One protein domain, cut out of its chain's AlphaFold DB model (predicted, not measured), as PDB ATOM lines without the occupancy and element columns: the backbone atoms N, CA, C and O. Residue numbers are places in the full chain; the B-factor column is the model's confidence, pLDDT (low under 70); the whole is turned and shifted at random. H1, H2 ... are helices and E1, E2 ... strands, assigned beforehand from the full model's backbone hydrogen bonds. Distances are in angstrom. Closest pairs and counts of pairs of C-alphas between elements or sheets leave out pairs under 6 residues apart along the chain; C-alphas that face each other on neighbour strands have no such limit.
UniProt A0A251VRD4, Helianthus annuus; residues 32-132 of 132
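AT A GLANCE: This is residues 32 to 132 of the 132 residues of a protein of Helianthus annuus (UniProt A0A251VRD4). There is little regular structure: a two-stranded antiparallel ribbon, E1 and E2, runs through a body mostly of long loops, with H2 at one end of the ribbon and H1, residues 73 to 78, sticking out. The printed part has 101 residues, 33 in named elements, in the order E1, H1, H2, E2; the class is mixed. It is compact, with a radius of gyration of the C-alphas of 14.7 A and spans of 41 by 36 by 24 A.

IN THESE COORDINATES: E1, residues 38 to 45, begins at C-alpha 38 (24.246, 15.080, -8.629) and is 22.0 A long. H1 is residues 73 to 78. H2, residues 107 to 118, is 16.4 A long. E2, residues 121 to 127, is 20.0 A long and ends at C-alpha 127 (23.510, 14.572, -3.893).

HOW THE PARTS SIT: E1 and E2 are antiparallel at 161 degrees, with N 39 and O 126 within hydrogen-bond range at 2.9 A. Residues 42 to 43 of E1 pair with residues 53 to 54, antiparallel. The closest C-alphas of E1 and H2, Pro 45 and Ala 116, are 7.4 A apart. H1 is apart from E2 and H2. In H1 and H2 every O i to N i+4 pair is within range.

THE WHOLE: The farthest C-alphas, Val 32 and Pro 107, are 42.3 A apart. The printed part has no cut. The links E1 to H1 and H1 to H2 are long. No printed residue is under 70 in pLDDT.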
ATOM      1  N   VAL A  32       8.834   8.693  -7.031       94.69
ATOM      2  CA  VAL A  32       9.537   7.616  -7.748       94.69
ATOM      3  C   VAL A  32       9.785   8.051  -9.195       94.69
ATOM      4  O   VAL A  32       8.839   8.416  -9.889       94.69
ATOM      5  N   GLY A  33      11.039   7.978  -9.638       93.88
ATOM      6  CA  GLY A  33      11.460   8.369 -10.983       93.88
ATOM      7  C   GLY A  33      11.856   9.839 -11.142       93.88
ATOM      8  O   GLY A  33      12.363  10.188 -12.206       93.88
ATOM      9  N   ASP A  34      11.684  10.687 -10.123       93.94
ATOM     10  CA  ASP A  34      12.141  12.078 -10.191       93.94
ATOM     11  C   ASP A  34      13.664  12.131 -10.323       93.94
ATOM     12  O   ASP A  34      14.383  11.392  -9.648       93.94
ATOM     13  N   ASN A  35      14.164  13.023 -11.178       92.25
ATOM     14  CA  ASN A  35      15.598  13.239 -11.307       92.25
ATOM     15  C   ASN A  35      16.139  13.912 -10.040       92.25
ATOM     16  O   ASN A  35      15.638  14.960  -9.623       92.25
ATOM     17  N   VAL A  36      17.182  13.323  -9.462       92.06
ATOM     18  CA  VAL A  36      17.893  13.897  -8.323       92.06
ATOM     19  C   VAL A  36      19.243  14.415  -8.813       92.06
ATOM     20  O   VAL A  36      20.068  13.622  -9.280       92.06
ATOM     21  N   PRO A  37      19.488  15.736  -8.754       90.38
ATOM     22  CA  PRO A  37      20.703  16.314  -9.299       90.38
ATOM     23  C   PRO A  37      21.920  15.875  -8.482       90.38
ATOM     24  O   PRO A  37      21.969  16.056  -7.266       90.38
ATOM     25  N   LEU A  38      22.921  15.338  -9.178       94.56
ATOM     26  CA  LEU A  38      24.246  15.080  -8.629       94.56
ATOM     27  C   LEU A  38      25.204  16.166  -9.120       94.56
ATOM     28  O   LEU A  38      25.423  16.304 -10.330       94.56
ATOM     29  N   CYS A  39      25.788  16.908  -8.186       95.88
ATOM     30  CA  CYS A  39      26.784  17.933  -8.467       95.88
ATOM     31  C   CYS A  39      28.187  17.429  -8.124       95.88
ATOM     32  O   CYS A  39      28.416  16.867  -7.055       95.88
ATOM     33  N   ALA A  40      29.139  17.656  -9.025       97.50
ATOM     34  CA  ALA A  40      30.553  17.459  -8.741       97.50
ATOM     35  C   ALA A  40      31.092  18.681  -7.995       97.50
ATOM     36  O   ALA A  40      30.732  19.799  -8.356       97.50
ATOM     37  N   ASN A  41      31.940  18.474  -6.987       97.12
ATOM     38  CA  ASN A  41      32.542  19.562  -6.223       97.12
ATOM     39  C   ASN A  41      34.047  19.650  -6.502       97.12
ATOM     40  O   ASN A  41      34.490  20.200  -7.515       97.12
ATOM     41  N   ILE A  42      34.834  19.038  -5.621       96.94
ATOM     42  CA  ILE A  42      36.281  19.175  -5.573       96.94
ATOM     43  C   ILE A  42      36.980  17.819  -5.607       96.94
ATOM     44  O   ILE A  42      36.386  16.776  -5.331       96.94
ATOM     45  N   VAL A  43      38.268  17.867  -5.921       97.56
ATOM     46  CA  VAL A  43      39.240  16.799  -5.687       97.56
ATOM     47  C   VAL A  43      40.457  17.378  -4.980       97.56
ATOM     48  O   VAL A  43      40.797  18.544  -5.185       97.56
ATOM     49  N   GLY A  44      41.140  16.586  -4.165       97.00
ATOM     50  CA  GLY A  44      42.337  17.058  -3.474       97.00
ATOM     51  C   GLY A  44      43.016  15.973  -2.650       97.00
ATOM     52  O   GLY A  44      42.406  14.936  -2.392       97.00
ATOM     53  N   PRO A  45      44.277  16.177  -2.245       97.19
ATOM     54  CA  PRO A  45      45.018  15.221  -1.432       97.19
ATOM     55  C   PRO A  45      44.394  15.071  -0.042       97.19
ATOM     56  O   PRO A  45      44.201  16.051   0.679       97.19
ATOM     57  N   LEU A  46      44.156  13.832   0.391       95.31
ATOM     58  CA  LEU A  46      43.595  13.553   1.718       95.31
ATOM     59  C   LEU A  46      44.481  14.085   2.858       95.31
ATOM     60  O   LEU A  46      43.986  14.528   3.892       95.31
ATOM     61  N   ASN A  47      45.800  14.082   2.651       95.31
ATOM     62  CA  ASN A  47      46.783  14.534   3.637       95.31
ATOM     63  C   ASN A  47      46.930  16.068   3.712       95.31
ATOM     64  O   ASN A  47      47.625  16.565   4.598       95.31
ATOM     65  N   ASN A  48      46.288  16.825   2.812       95.19
ATOM     66  CA  ASN A  48      46.236  18.288   2.857       95.19
ATOM     67  C   ASN A  48      44.843  18.802   2.434       95.19
ATOM     68  O   ASN A  48      44.691  19.331   1.336       95.19
ATOM     69  N   PRO A  49      43.818  18.689   3.302       89.00
ATOM     70  CA  PRO A  49      42.434  19.020   2.942       89.00
ATOM     71  C   PRO A  49      42.192  20.484   2.550       89.00
ATOM     72  O   PRO A  49      41.171  20.789   1.943       89.00
ATOM     73  N   SER A  50      43.107  21.392   2.901       91.62
ATOM     74  CA  SER A  50      43.048  22.805   2.503       91.62
ATOM     75  C   SER A  50      43.363  23.021   1.018       91.62
ATOM     76  O   SER A  50      43.082  24.089   0.480       91.62
ATOM     77  N   GLU A  51      43.999  22.046   0.369       93.94
ATOM     78  CA  GLU A  51      44.322  22.069  -1.050       93.94
ATOM     79  C   GLU A  51      43.202  21.388  -1.832       93.94
ATOM     80  O   GLU A  51      43.022  20.171  -1.772       93.94
ATOM     81  N   THR A  52      42.427  22.192  -2.556       94.44
ATOM     82  CA  THR A  52      41.266  21.726  -3.307       94.44
ATOM     83  C   THR A  52      41.330  22.216  -4.749       94.44
ATOM     84  O   THR A  52      41.713  23.349  -5.046       94.44
ATOM     85  N   TYR A  53      40.960  21.324  -5.655       95.88
ATOM     86  CA  TYR A  53      40.899  21.528  -7.095       95.88
ATOM     87  C   TYR A  53      39.491  21.209  -7.582       95.88
ATOM     88  O   TYR A  53      38.744  20.508  -6.901       95.88
ATOM     89  N   GLN A  54      39.102  21.701  -8.756       96.44
ATOM     90  CA  GLN A  54      37.790  21.371  -9.307       96.44
ATOM     91  C   GLN A  54      37.763  19.906  -9.734       96.44
ATOM     92  O   GLN A  54      38.752  19.380 -10.241       96.44
ATOM     93  N   TYR A  55      36.612  19.247  -9.598       97.19
ATOM     94  CA  TYR A  55      36.477  17.833  -9.953       97.19
ATOM     95  C   TYR A  55      36.993  17.500 -11.368       97.19
ATOM     96  O   TYR A  55      37.709  16.518 -11.558       97.19
ATOM     97  N   TYR A  56      36.703  18.354 -12.355       97.06
ATOM     98  CA  TYR A  56      37.130  18.169 -13.749       97.06
ATOM     99  C   TYR A  56      38.570  18.620 -14.060       97.06
ATOM    100  O   TYR A  56      38.985  18.550 -15.218       97.06
ATOM    101  N   ASP A  57      39.361  19.029 -13.061       96.00
ATOM    102  CA  ASP A  57      40.813  19.207 -13.230       96.00
ATOM    103  C   ASP A  57      41.510  17.848 -13.443       96.00
ATOM    104  O   ASP A  57      42.546  17.753 -14.120       96.00
ATOM    105  N   LEU A  58      40.897  16.774 -12.927       97.19
ATOM    106  CA  LEU A  58      41.213  15.402 -13.301       97.19
ATOM    107  C   LEU A  58      40.435  14.974 -14.556       97.19
ATOM    108  O   LEU A  58      39.289  15.383 -14.754       97.19
ATOM    109  N   PRO A  59      41.020  14.115 -15.415       96.56
ATOM    110  CA  PRO A  59      40.466  13.811 -16.730       96.56
ATOM    111  C   PRO A  59      39.306  12.797 -16.695       96.56
ATOM    112  O   PRO A  59      39.288  11.838 -17.472       96.56
ATOM    113  N   PHE A  60      38.307  13.026 -15.842       96.06
ATOM    114  CA  PHE A  60      37.048  12.280 -15.807       96.06
ATOM    115  C   PHE A  60      36.192  12.507 -17.070       96.06
ATOM    116  O   PHE A  60      36.521  13.311 -17.951       96.06
ATOM    117  N   CYS A  61      35.078  11.774 -17.170       95.69
ATOM    118  CA  CYS A  61      33.994  12.109 -18.092       95.69
ATOM    119  C   CYS A  61      33.394  13.458 -17.675       95.69
ATOM    120  O   CYS A  61      32.995  13.603 -16.522       95.69
ATOM    121  N   HIS A  62      33.300  14.413 -18.598       94.06
ATOM    122  CA  HIS A  62      32.713  15.727 -18.347       94.06
ATOM    123  C   HIS A  62      31.597  16.010 -19.363       94.06
ATOM    124  O   HIS A  62      31.657  15.496 -20.484       94.06
ATOM    125  N   PRO A  63      30.580  16.807 -19.003       94.94
ATOM    126  CA  PRO A  63      29.584  17.275 -19.960       94.94
ATOM    127  C   PRO A  63      30.215  18.199 -21.009       94.94
ATOM    128  O   PRO A  63      31.247  18.821 -20.752       94.94
ATOM    129  N   ASP A  64      29.573  18.335 -22.172       93.62
ATOM    130  CA  ASP A  64      30.018  19.264 -23.228       93.62
ATOM    131  C   ASP A  64      30.135  20.702 -22.707       93.62
ATOM    132  O   ASP A  64      31.047  21.443 -23.076       93.62
ATOM    133  N   GLN A  65      29.227  21.077 -21.802       95.81
ATOM    134  CA  GLN A  65      29.264  22.334 -21.076       95.81
ATOM    135  C   GLN A  65      29.249  22.076 -19.569       95.81
ATOM    136  O   GLN A  65      28.290  21.522 -19.024       95.81
ATOM    137  N   VAL A  66      30.308  22.533 -18.902       95.94
ATOM    138  CA  VAL A  66      30.389  22.582 -17.442       95.94
ATOM    139  C   VAL A  66      29.689  23.853 -16.966       95.94
ATOM    140  O   VAL A  66      30.084  24.967 -17.309       95.94
ATOM    141  N   ILE A  67      28.616  23.671 -16.209       96.19
ATOM    142  CA  ILE A  67      27.734  24.717 -15.702       96.19
ATOM    143  C   ILE A  67      27.872  24.736 -14.175       96.19
ATOM    144  O   ILE A  67      27.527  23.742 -13.527       96.19
ATOM    145  N   PRO A  68      28.352  25.845 -13.587       95.12
ATOM    146  CA  PRO A  68      28.375  26.019 -12.139       95.12
ATOM    147  C   PRO A  68      26.959  26.057 -11.547       95.12
ATOM    148  O   PRO A  68      26.068  26.717 -12.094       95.12
ATOM    149  N   LYS A  69      26.750  25.389 -10.409       93.44
ATOM    150  CA  LYS A  69      25.552  25.557  -9.574       93.44
ATOM    151  C   LYS A  69      25.606  26.952  -8.953       93.44
ATOM    152  O   LYS A  69      26.668  27.479  -8.633       93.44
ATOM    153  N   LYS A  70      24.438  27.559  -8.757       92.19
ATOM    154  CA  LYS A  70      24.341  28.767  -7.942       92.19
ATOM    155  C   LYS A  70      24.524  28.390  -6.473       92.19
ATOM    156  O   LYS A  70      23.634  27.783  -5.886       92.19
ATOM    157  N   GLU A  71      25.657  28.781  -5.915       91.00
ATOM    158  CA  GLU A  71      26.028  28.512  -4.529       91.00
ATOM    159  C   GLU A  71      25.399  29.531  -3.564       91.00
ATOM    160  O   GLU A  71      25.176  30.708  -3.878       91.00
ATOM    161  N   THR A  72      25.105  29.058  -2.363       91.38
ATOM    162  CA  THR A  72      24.770  29.838  -1.179       91.38
ATOM    163  C   THR A  72      26.030  30.454  -0.574       91.38
ATOM    164  O   THR A  72      27.154  30.044  -0.855       91.38
ATOM    165  N   LEU A  73      25.861  31.435   0.318       93.25
ATOM    166  CA  LEU A  73      26.998  32.042   1.015       93.25
ATOM    167  C   LEU A  73      27.812  31.005   1.812       93.25
ATOM    168  O   LEU A  73      29.029  31.129   1.886       93.25
ATOM    169  N   GLY A  74      27.153  29.997   2.391       91.25
ATOM    170  CA  GLY A  74      27.823  28.932   3.140       91.25
ATOM    171  C   GLY A  74      28.714  28.067   2.252       91.25
ATOM    172  O   GLY A  74      29.884  27.888   2.574       91.25
ATOM    173  N   GLU A  75      28.191  27.611   1.111       92.00
ATOM    174  CA  GLU A  75      28.944  26.826   0.116       92.00
ATOM    175  C   GLU A  75      30.169  27.613  -0.391       92.00
ATOM    176  O   GLU A  75      31.292  27.110  -0.386       92.00
ATOM    177  N   VAL A  76      29.999  28.906  -0.703       92.69
ATOM    178  CA  VAL A  76      31.118  29.768  -1.131       92.69
ATOM    179  C   VAL A  76      32.197  29.893  -0.050       92.69
ATOM    180  O   VAL A  76      33.387  29.862  -0.366       92.69
ATOM    181  N   LEU A  77      31.808  30.050   1.221       92.44
ATOM    182  CA  LEU A  77      32.753  30.165   2.338       92.44
ATOM    183  C   LEU A  77      33.467  28.845   2.647       92.44
ATOM    184  O   LEU A  77      34.624  28.876   3.063       92.44
ATOM    185  N   ASN A  78      32.809  27.709   2.417       89.69
ATOM    186  CA  ASN A  78      33.424  26.385   2.512       89.69
ATOM    187  C   ASN A  78      34.383  26.095   1.347       89.69
ATOM    188  O   ASN A  78      35.165  25.151   1.423       89.69
ATOM    189  N   GLY A  79      34.362  26.924   0.299       90.38
ATOM    190  CA  GLY A  79      35.209  26.755  -0.875       90.38
ATOM    191  C   GLY A  79      34.655  25.755  -1.884       90.38
ATOM    192  O   GLY A  79      35.426  25.245  -2.698       90.38
ATOM    193  N   ASP A  80      33.345  25.500  -1.849       94.00
ATOM    194  CA  ASP A  80      32.682  24.653  -2.833       94.00
ATOM    195  C   ASP A  80      32.811  25.249  -4.250       94.00
ATOM    196  O   ASP A  80      32.992  26.457  -4.459       94.00
ATOM    197  N   ARG A  81      32.812  24.341  -5.227       95.00
ATOM    198  CA  ARG A  81      32.896  24.561  -6.674       95.00
ATOM    199  C   ARG A  81      31.931  23.617  -7.382       95.00
ATOM    200  O   ARG A  81      32.326  22.782  -8.196       95.00
ATOM    201  N   LEU A  82      30.650  23.738  -7.046       96.06
ATOM    202  CA  LEU A  82      29.619  22.809  -7.496       96.06
ATOM    203  C   LEU A  82      29.337  22.971  -8.990       96.06
ATOM    204  O   LEU A  82      29.026  24.058  -9.473       96.06
ATOM    205  N   THR A  83      29.395  21.869  -9.735       96.88
ATOM    206  CA  THR A  83      29.159  21.828 -11.185       96.88
ATOM    207  C   THR A  83      28.257  20.660 -11.579       96.88
ATOM    208  O   THR A  83      28.131  19.669 -10.858       96.88
ATOM    209  N   ASN A  84      27.588  20.775 -12.728       96.06
ATOM    210  CA  ASN A  84      26.762  19.699 -13.277       96.06
ATOM    211  C   ASN A  84      27.584  18.444 -13.620       96.06
ATOM    212  O   ASN A  84      28.775  18.508 -13.933       96.06
ATOM    213  N   THR A  85      26.915  17.290 -13.617       96.31
ATOM    214  CA  THR A  85      27.514  16.010 -14.007       96.31
ATOM    215  C   THR A  85      26.745  15.312 -15.120       96.31
ATOM    216  O   THR A  85      25.643  15.711 -15.486       96.31
ATOM    217  N   LEU A  86      27.356  14.266 -15.682       95.69
ATOM    218  CA  LEU A  86      26.721  13.372 -16.654       95.69
ATOM    219  C   LEU A  86      25.836  12.301 -15.992       95.69
ATOM    220  O   LEU A  86      25.148  11.559 -16.693       95.69
ATOM    221  N   TYR A  87      25.883  12.170 -14.664       94.25
ATOM    222  CA  TYR A  87      25.155  11.125 -13.953       94.25
ATOM    223  C   TYR A  87      23.658  11.430 -13.955       94.25
ATOM    224  O   TYR A  87      23.224  12.502 -13.539       94.25
ATOM    225  N   ASN A  88      22.863  10.454 -14.392       92.06
ATOM    226  CA  ASN A  88      21.408  10.535 -14.356       92.06
ATOM    227  C   ASN A  88      20.857   9.626 -13.251       92.06
ATOM    228  O   ASN A  88      20.578   8.441 -13.487       92.06
ATOM    229  N   LEU A  89      20.743  10.192 -12.050       92.44
ATOM    230  CA  LEU A  89      20.170   9.538 -10.881       92.44
ATOM    231  C   LEU A  89      18.680   9.861 -10.800       92.44
ATOM    232  O   LEU A  89      18.295  11.027 -10.772       92.44
ATOM    233  N   ASN A  90      17.853   8.822 -10.738       93.81
ATOM    234  CA  ASN A  90      16.421   8.963 -10.518       93.81
ATOM    235  C   ASN A  90      16.068   8.353  -9.161       93.81
ATOM    236  O   ASN A  90      16.610   7.319  -8.763       93.81
ATOM    237  N   PHE A  91      15.161   8.990  -8.433       94.12
ATOM    238  CA  PHE A  91      14.776   8.545  -7.106       94.12
ATOM    239  C   PHE A  91      14.075   7.181  -7.159       94.12
ATOM    240  O   PHE A  91      13.078   7.014  -7.866       94.12
ATOM    241  N   ARG A  92      14.567   6.219  -6.364       93.62
ATOM    242  CA  ARG A  92      14.072   4.826  -6.309       93.62
ATOM    243  C   ARG A  92      14.108   4.097  -7.662       93.62
ATOM    244  O   ARG A  92      13.234   3.283  -7.946       93.62
ATOM    245  N   ASP A  93      15.115   4.400  -8.473       93.69
ATOM    246  CA  ASP A  93      15.419   3.714  -9.729       93.69
ATOM    247  C   ASP A  93      16.811   3.074  -9.619       93.69
ATOM    248  O   ASP A  93      17.836   3.757  -9.707       93.69
ATOM    249  N   ASP A  94      16.847   1.766  -9.363       92.06
ATOM    250  CA  ASP A  94      18.097   1.038  -9.149       92.06
ATOM    251  C   ASP A  94      18.836   0.830 -10.474       92.06
ATOM    252  O   ASP A  94      18.336   0.215 -11.419       92.06
ATOM    253  N   LYS A  95      20.078   1.307 -10.526       89.75
ATOM    254  CA  LYS A  95      20.965   1.177 -11.682       89.75
ATOM    255  C   LYS A  95      22.264   0.523 -11.245       89.75
ATOM    256  O   LYS A  95      22.926   1.008 -10.334       89.75
ATOM    257  N   VAL A  96      22.641  -0.561 -11.917       90.62
ATOM    258  CA  VAL A  96      23.888  -1.294 -11.658       90.62
ATOM    259  C   VAL A  96      24.772  -1.199 -12.896       90.62
ATOM    260  O   VAL A  96      24.295  -1.434 -14.005       90.62
ATOM    261  N   ASP A  97      26.035  -0.815 -12.699       89.44
ATOM    262  CA  ASP A  97      27.097  -0.795 -13.715       89.44
ATOM    263  C   ASP A  97      26.723  -0.105 -15.038       89.44
ATOM    264  O   ASP A  97      27.018  -0.588 -16.135       89.44
ATOM    265  N   GLN A  98      26.068   1.057 -14.955       93.00
ATOM    266  CA  GLN A  98      25.785   1.852 -16.148       93.00
ATOM    267  C   GLN A  98      27.034   2.577 -16.646       93.00
ATOM    268  O   GLN A  98      27.734   3.260 -15.898       93.00
ATOM    269  N   LEU A  99      27.279   2.469 -17.949       93.50
ATOM    270  CA  LEU A  99      28.357   3.195 -18.595       93.50
ATOM    271  C   LEU A  99      28.019   4.690 -18.682       93.50
ATOM    272  O   LEU A  99      27.069   5.073 -19.360       93.50
ATOM    273  N   LEU A 100      28.847   5.529 -18.056       93.94
ATOM    274  CA  LEU A 100      28.697   6.984 -18.096       93.94
ATOM    275  C   LEU A 100      29.171   7.588 -19.426       93.94
ATOM    276  O   LEU A 100      28.468   8.385 -20.042       93.94
ATOM    277  N   CYS A 101      30.382   7.232 -19.863       95.31
ATOM    278  CA  CYS A 101      30.942   7.682 -21.133       95.31
ATOM    279  C   CYS A 101      32.024   6.723 -21.647       95.31
ATOM    280  O   CYS A 101      32.652   5.997 -20.875       95.31
ATOM    281  N   TYR A 102      32.284   6.757 -22.956       95.25
ATOM    282  CA  TYR A 102      33.484   6.160 -23.536       95.25
ATOM    283  C   TYR A 102      34.587   7.212 -23.612       95.25
ATOM    284  O   TYR A 102      34.442   8.218 -24.304       95.25
ATOM    285  N   LYS A 103      35.716   6.961 -22.949       93.69
ATOM    286  CA  LYS A 103      36.892   7.828 -23.027       93.69
ATOM    287  C   LYS A 103      38.159   6.994 -23.141       93.69
ATOM    288  O   LYS A 103      38.407   6.105 -22.332       93.69
ATOM    289  N   LYS A 104      38.984   7.302 -24.142       96.25
ATOM    290  CA  LYS A 104      40.340   6.762 -24.257       96.25
ATOM    291  C   LYS A 104      41.310   7.778 -23.667       96.25
ATOM    292  O   LYS A 104      41.492   8.842 -24.252       96.25
ATOM    293  N   LEU A 105      41.915   7.440 -22.532       96.69
ATOM    294  CA  LEU A 105      42.862   8.323 -21.858       96.69
ATOM    295  C   LEU A 105      44.159   8.455 -22.659       96.69
ATOM    296  O   LEU A 105      44.702   7.467 -23.166       96.69
ATOM    297  N   LYS A 106      44.656   9.685 -22.761       97.88
ATOM    298  CA  LYS A 106      45.975   9.985 -23.327       97.88
ATOM    299  C   LYS A 106      47.085   9.746 -22.289       97.88
ATOM    300  O   LYS A 106      46.804   9.745 -21.091       97.88
ATOM    301  N   PRO A 107      48.355   9.567 -22.701       98.12
ATOM    302  CA  PRO A 107      49.459   9.333 -21.763       98.12
ATOM    303  C   PRO A 107      49.617  10.411 -20.675       98.12
ATOM    304  O   PRO A 107      49.923  10.095 -19.526       98.12
ATOM    305  N   ASP A 108      49.374  11.677 -21.010       97.69
ATOM    306  CA  ASP A 108      49.394  12.799 -20.069       97.69
ATOM    307  C   ASP A 108      48.231  12.739 -19.065       97.69
ATOM    308  O   ASP A 108      48.440  12.932 -17.867       97.69
ATOM    309  N   GLU A 109      47.025  12.389 -19.516       97.88
ATOM    310  CA  GLU A 109      45.858  12.194 -18.646       97.88
ATOM    311  C   GLU A 109      46.051  11.019 -17.677       97.88
ATOM    312  O   GLU A 109      45.729  11.128 -16.494       97.88
ATOM    313  N   ILE A 110      46.625   9.912 -18.159       97.94
ATOM    314  CA  ILE A 110      46.979   8.756 -17.323       97.94
ATOM    315  C   ILE A 110      47.972   9.181 -16.237       97.94
ATOM    316  O   ILE A 110      47.816   8.811 -15.076       97.94
ATOM    317  N   THR A 111      48.962  10.002 -16.595       98.25
ATOM    318  CA  THR A 111      49.970  10.491 -15.646       98.25
ATOM    319  C   THR A 111      49.334  11.350 -14.548       98.25
ATOM    320  O   THR A 111      49.699  11.200 -13.383       98.25
ATOM    321  N   LYS A 112      48.339  12.187 -14.881       97.81
ATOM    322  CA  LYS A 112      47.564  12.955 -13.887       97.81
ATOM    323  C   LYS A 112      46.829  12.048 -12.899       97.81
ATOM    324  O   LYS A 112      46.907  12.284 -11.699       97.81
ATOM    325  N   PHE A 113      46.158  11.001 -13.383       97.88
ATOM    326  CA  PHE A 113      45.491  10.047 -12.493       97.88
ATOM    327  C   PHE A 113      46.477   9.287 -11.609       97.88
ATOM    328  O   PHE A 113      46.230   9.159 -10.417       97.88
ATOM    329  N   ILE A 114      47.611   8.830 -12.152       98.25
ATOM    330  CA  ILE A 114      48.648   8.157 -11.354       98.25
ATOM    331  C   ILE A 114      49.166   9.084 -10.249       98.25
ATOM    332  O   ILE A 114      49.311   8.648  -9.110       98.25
ATOM    333  N   ALA A 115      49.418  10.357 -10.561       97.75
ATOM    334  CA  ALA A 115      49.854  11.335  -9.570       97.75
ATOM    335  C   ALA A 115      48.808  11.534  -8.461       97.75
ATOM    336  O   ALA A 115      49.164  11.501  -7.288       97.75
ATOM    337  N   ALA A 116      47.530  11.672  -8.826       97.75
ATOM    338  CA  ALA A 116      46.433  11.813  -7.871       97.75
ATOM    339  C   ALA A 116      46.256  10.568  -6.984       97.75
ATOM    340  O   ALA A 116      46.080  10.698  -5.777       97.75
ATOM    341  N   ILE A 117      46.368   9.364  -7.561       97.62
ATOM    342  CA  ILE A 117      46.327   8.098  -6.813       97.62
ATOM    343  C   ILE A 117      47.488   8.027  -5.818       97.62
ATOM    344  O   ILE A 117      47.272   7.731  -4.651       97.62
ATOM    345  N   ASN A 118      48.714   8.338  -6.251       97.88
ATOM    346  CA  ASN A 118      49.895   8.302  -5.380       97.88
ATOM    347  C   ASN A 118      49.856   9.347  -4.255       97.88
ATOM    348  O   ASN A 118      50.563   9.197  -3.261       97.88
ATOM    349  N   ALA A 119      49.088  10.420  -4.434       96.56
ATOM    350  CA  ALA A 119      48.888  11.471  -3.445       96.56
ATOM    351  C   ALA A 119      47.613  11.268  -2.601       96.56
ATOM    352  O   ALA A 119      47.218  12.186  -1.881       96.56
ATOM    353  N   ASP A 120      46.975  10.096  -2.699       97.31
ATOM    354  CA  ASP A 120      45.741   9.739  -1.994       97.31
ATOM    355  C   ASP A 120      44.645  10.802  -2.161       97.31
ATOM    356  O   ASP A 120      44.075  11.306  -1.189       97.31
ATOM    357  N   TYR A 121      44.381  11.205  -3.405       97.62
ATOM    358  CA  TYR A 121      43.324  12.176  -3.676       97.62
ATOM    359  C   TYR A 121      41.950  11.602  -3.321       97.62
ATOM    360  O   TYR A 121      41.606  10.488  -3.718       97.62
ATOM    361  N   TYR A 122      41.137  12.408  -2.642       95.88
ATOM    362  CA  TYR A 122      39.705  12.182  -2.504       95.88
ATOM    363  C   TYR A 122      38.946  13.047  -3.512       95.88
ATOM    364  O   TYR A 122      39.469  14.031  -4.044       95.88
ATOM    365  N   PHE A 123      37.705  12.665  -3.780       96.00
ATOM    366  CA  PHE A 123      36.737  13.501  -4.473       96.00
ATOM    367  C   PHE A 123      35.577  13.780  -3.527       96.00
ATOM    368  O   PHE A 123      35.321  13.001  -2.614       96.00
ATOM    369  N   GLN A 124      34.884  14.883  -3.766       96.19
ATOM    370  CA  GLN A 124      33.646  15.208  -3.083       96.19
ATOM    371  C   GLN A 124      32.578  15.514  -4.125       96.19
ATOM    372  O   GLN A 124      32.809  16.250  -5.092       96.19
ATOM    373  N   MET A 125      31.394  14.958  -3.918       96.88
ATOM    374  CA  MET A 125      30.204  15.278  -4.701       96.88
ATOM    375  C   MET A 125      29.053  15.616  -3.760       96.88
ATOM    376  O   MET A 125      29.122  15.344  -2.566       96.88
ATOM    377  N   TYR A 126      27.996  16.220  -4.290       95.38
ATOM    378  CA  TYR A 126      26.780  16.483  -3.532       95.38
ATOM    379  C   TYR A 126      25.576  15.894  -4.250       95.38
ATOM    380  O   TYR A 126      25.352  16.152  -5.435       95.38
ATOM    381  N   TYR A 127      24.799  15.122  -3.502       91.19
ATOM    382  CA  TYR A 127      23.510  14.572  -3.893       91.19
ATOM    383  C   TYR A 127      22.468  15.147  -2.939       91.19
ATOM    384  O   TYR A 127      22.551  14.888  -1.743       91.19
ATOM    385  N   ASP A 128      21.515  15.933  -3.443       88.44
ATOM    386  CA  ASP A 128      20.479  16.556  -2.599       88.44
ATOM    387  C   ASP A 128      21.053  17.340  -1.393       88.44
ATOM    388  O   ASP A 128      20.641  17.165  -0.250       88.44
ATOM    389  N   ASP A 129      22.099  18.136  -1.644       86.88
ATOM    390  CA  ASP A 129      22.883  18.868  -0.632       86.88
ATOM    391  C   ASP A 129      23.545  17.986   0.458       86.88
ATOM    392  O   ASP A 129      24.129  18.497   1.415       86.88
ATOM    393  N   LEU A 130      23.554  16.660   0.284       89.50
ATOM    394  CA  LEU A 130      24.306  15.717   1.111       89.50
ATOM    395  C   LEU A 130      25.664  15.406   0.465       89.50
ATOM    396  O   LEU A 130      25.703  15.042  -0.716       89.50
ATOM    397  N   PRO A 131      26.774  15.517   1.214       91.62
ATOM    398  CA  PRO A 131      28.093  15.204   0.690       91.62
ATOM    399  C   PRO A 131      28.271  13.691   0.510       91.62
ATOM    400  O   PRO A 131      27.873  12.898   1.369       91.62
ATOM    401  N   LEU A 132      28.904  13.325  -0.603       90.31
ATOM    402  CA  LEU A 132      29.366  11.985  -0.963       90.31
ATOM    403  C   LEU A 132      30.891  11.959  -1.033       90.31
ATOM    404  O   LEU A 132      31.455  12.907  -1.636       90.31
TER     405      LEU A 132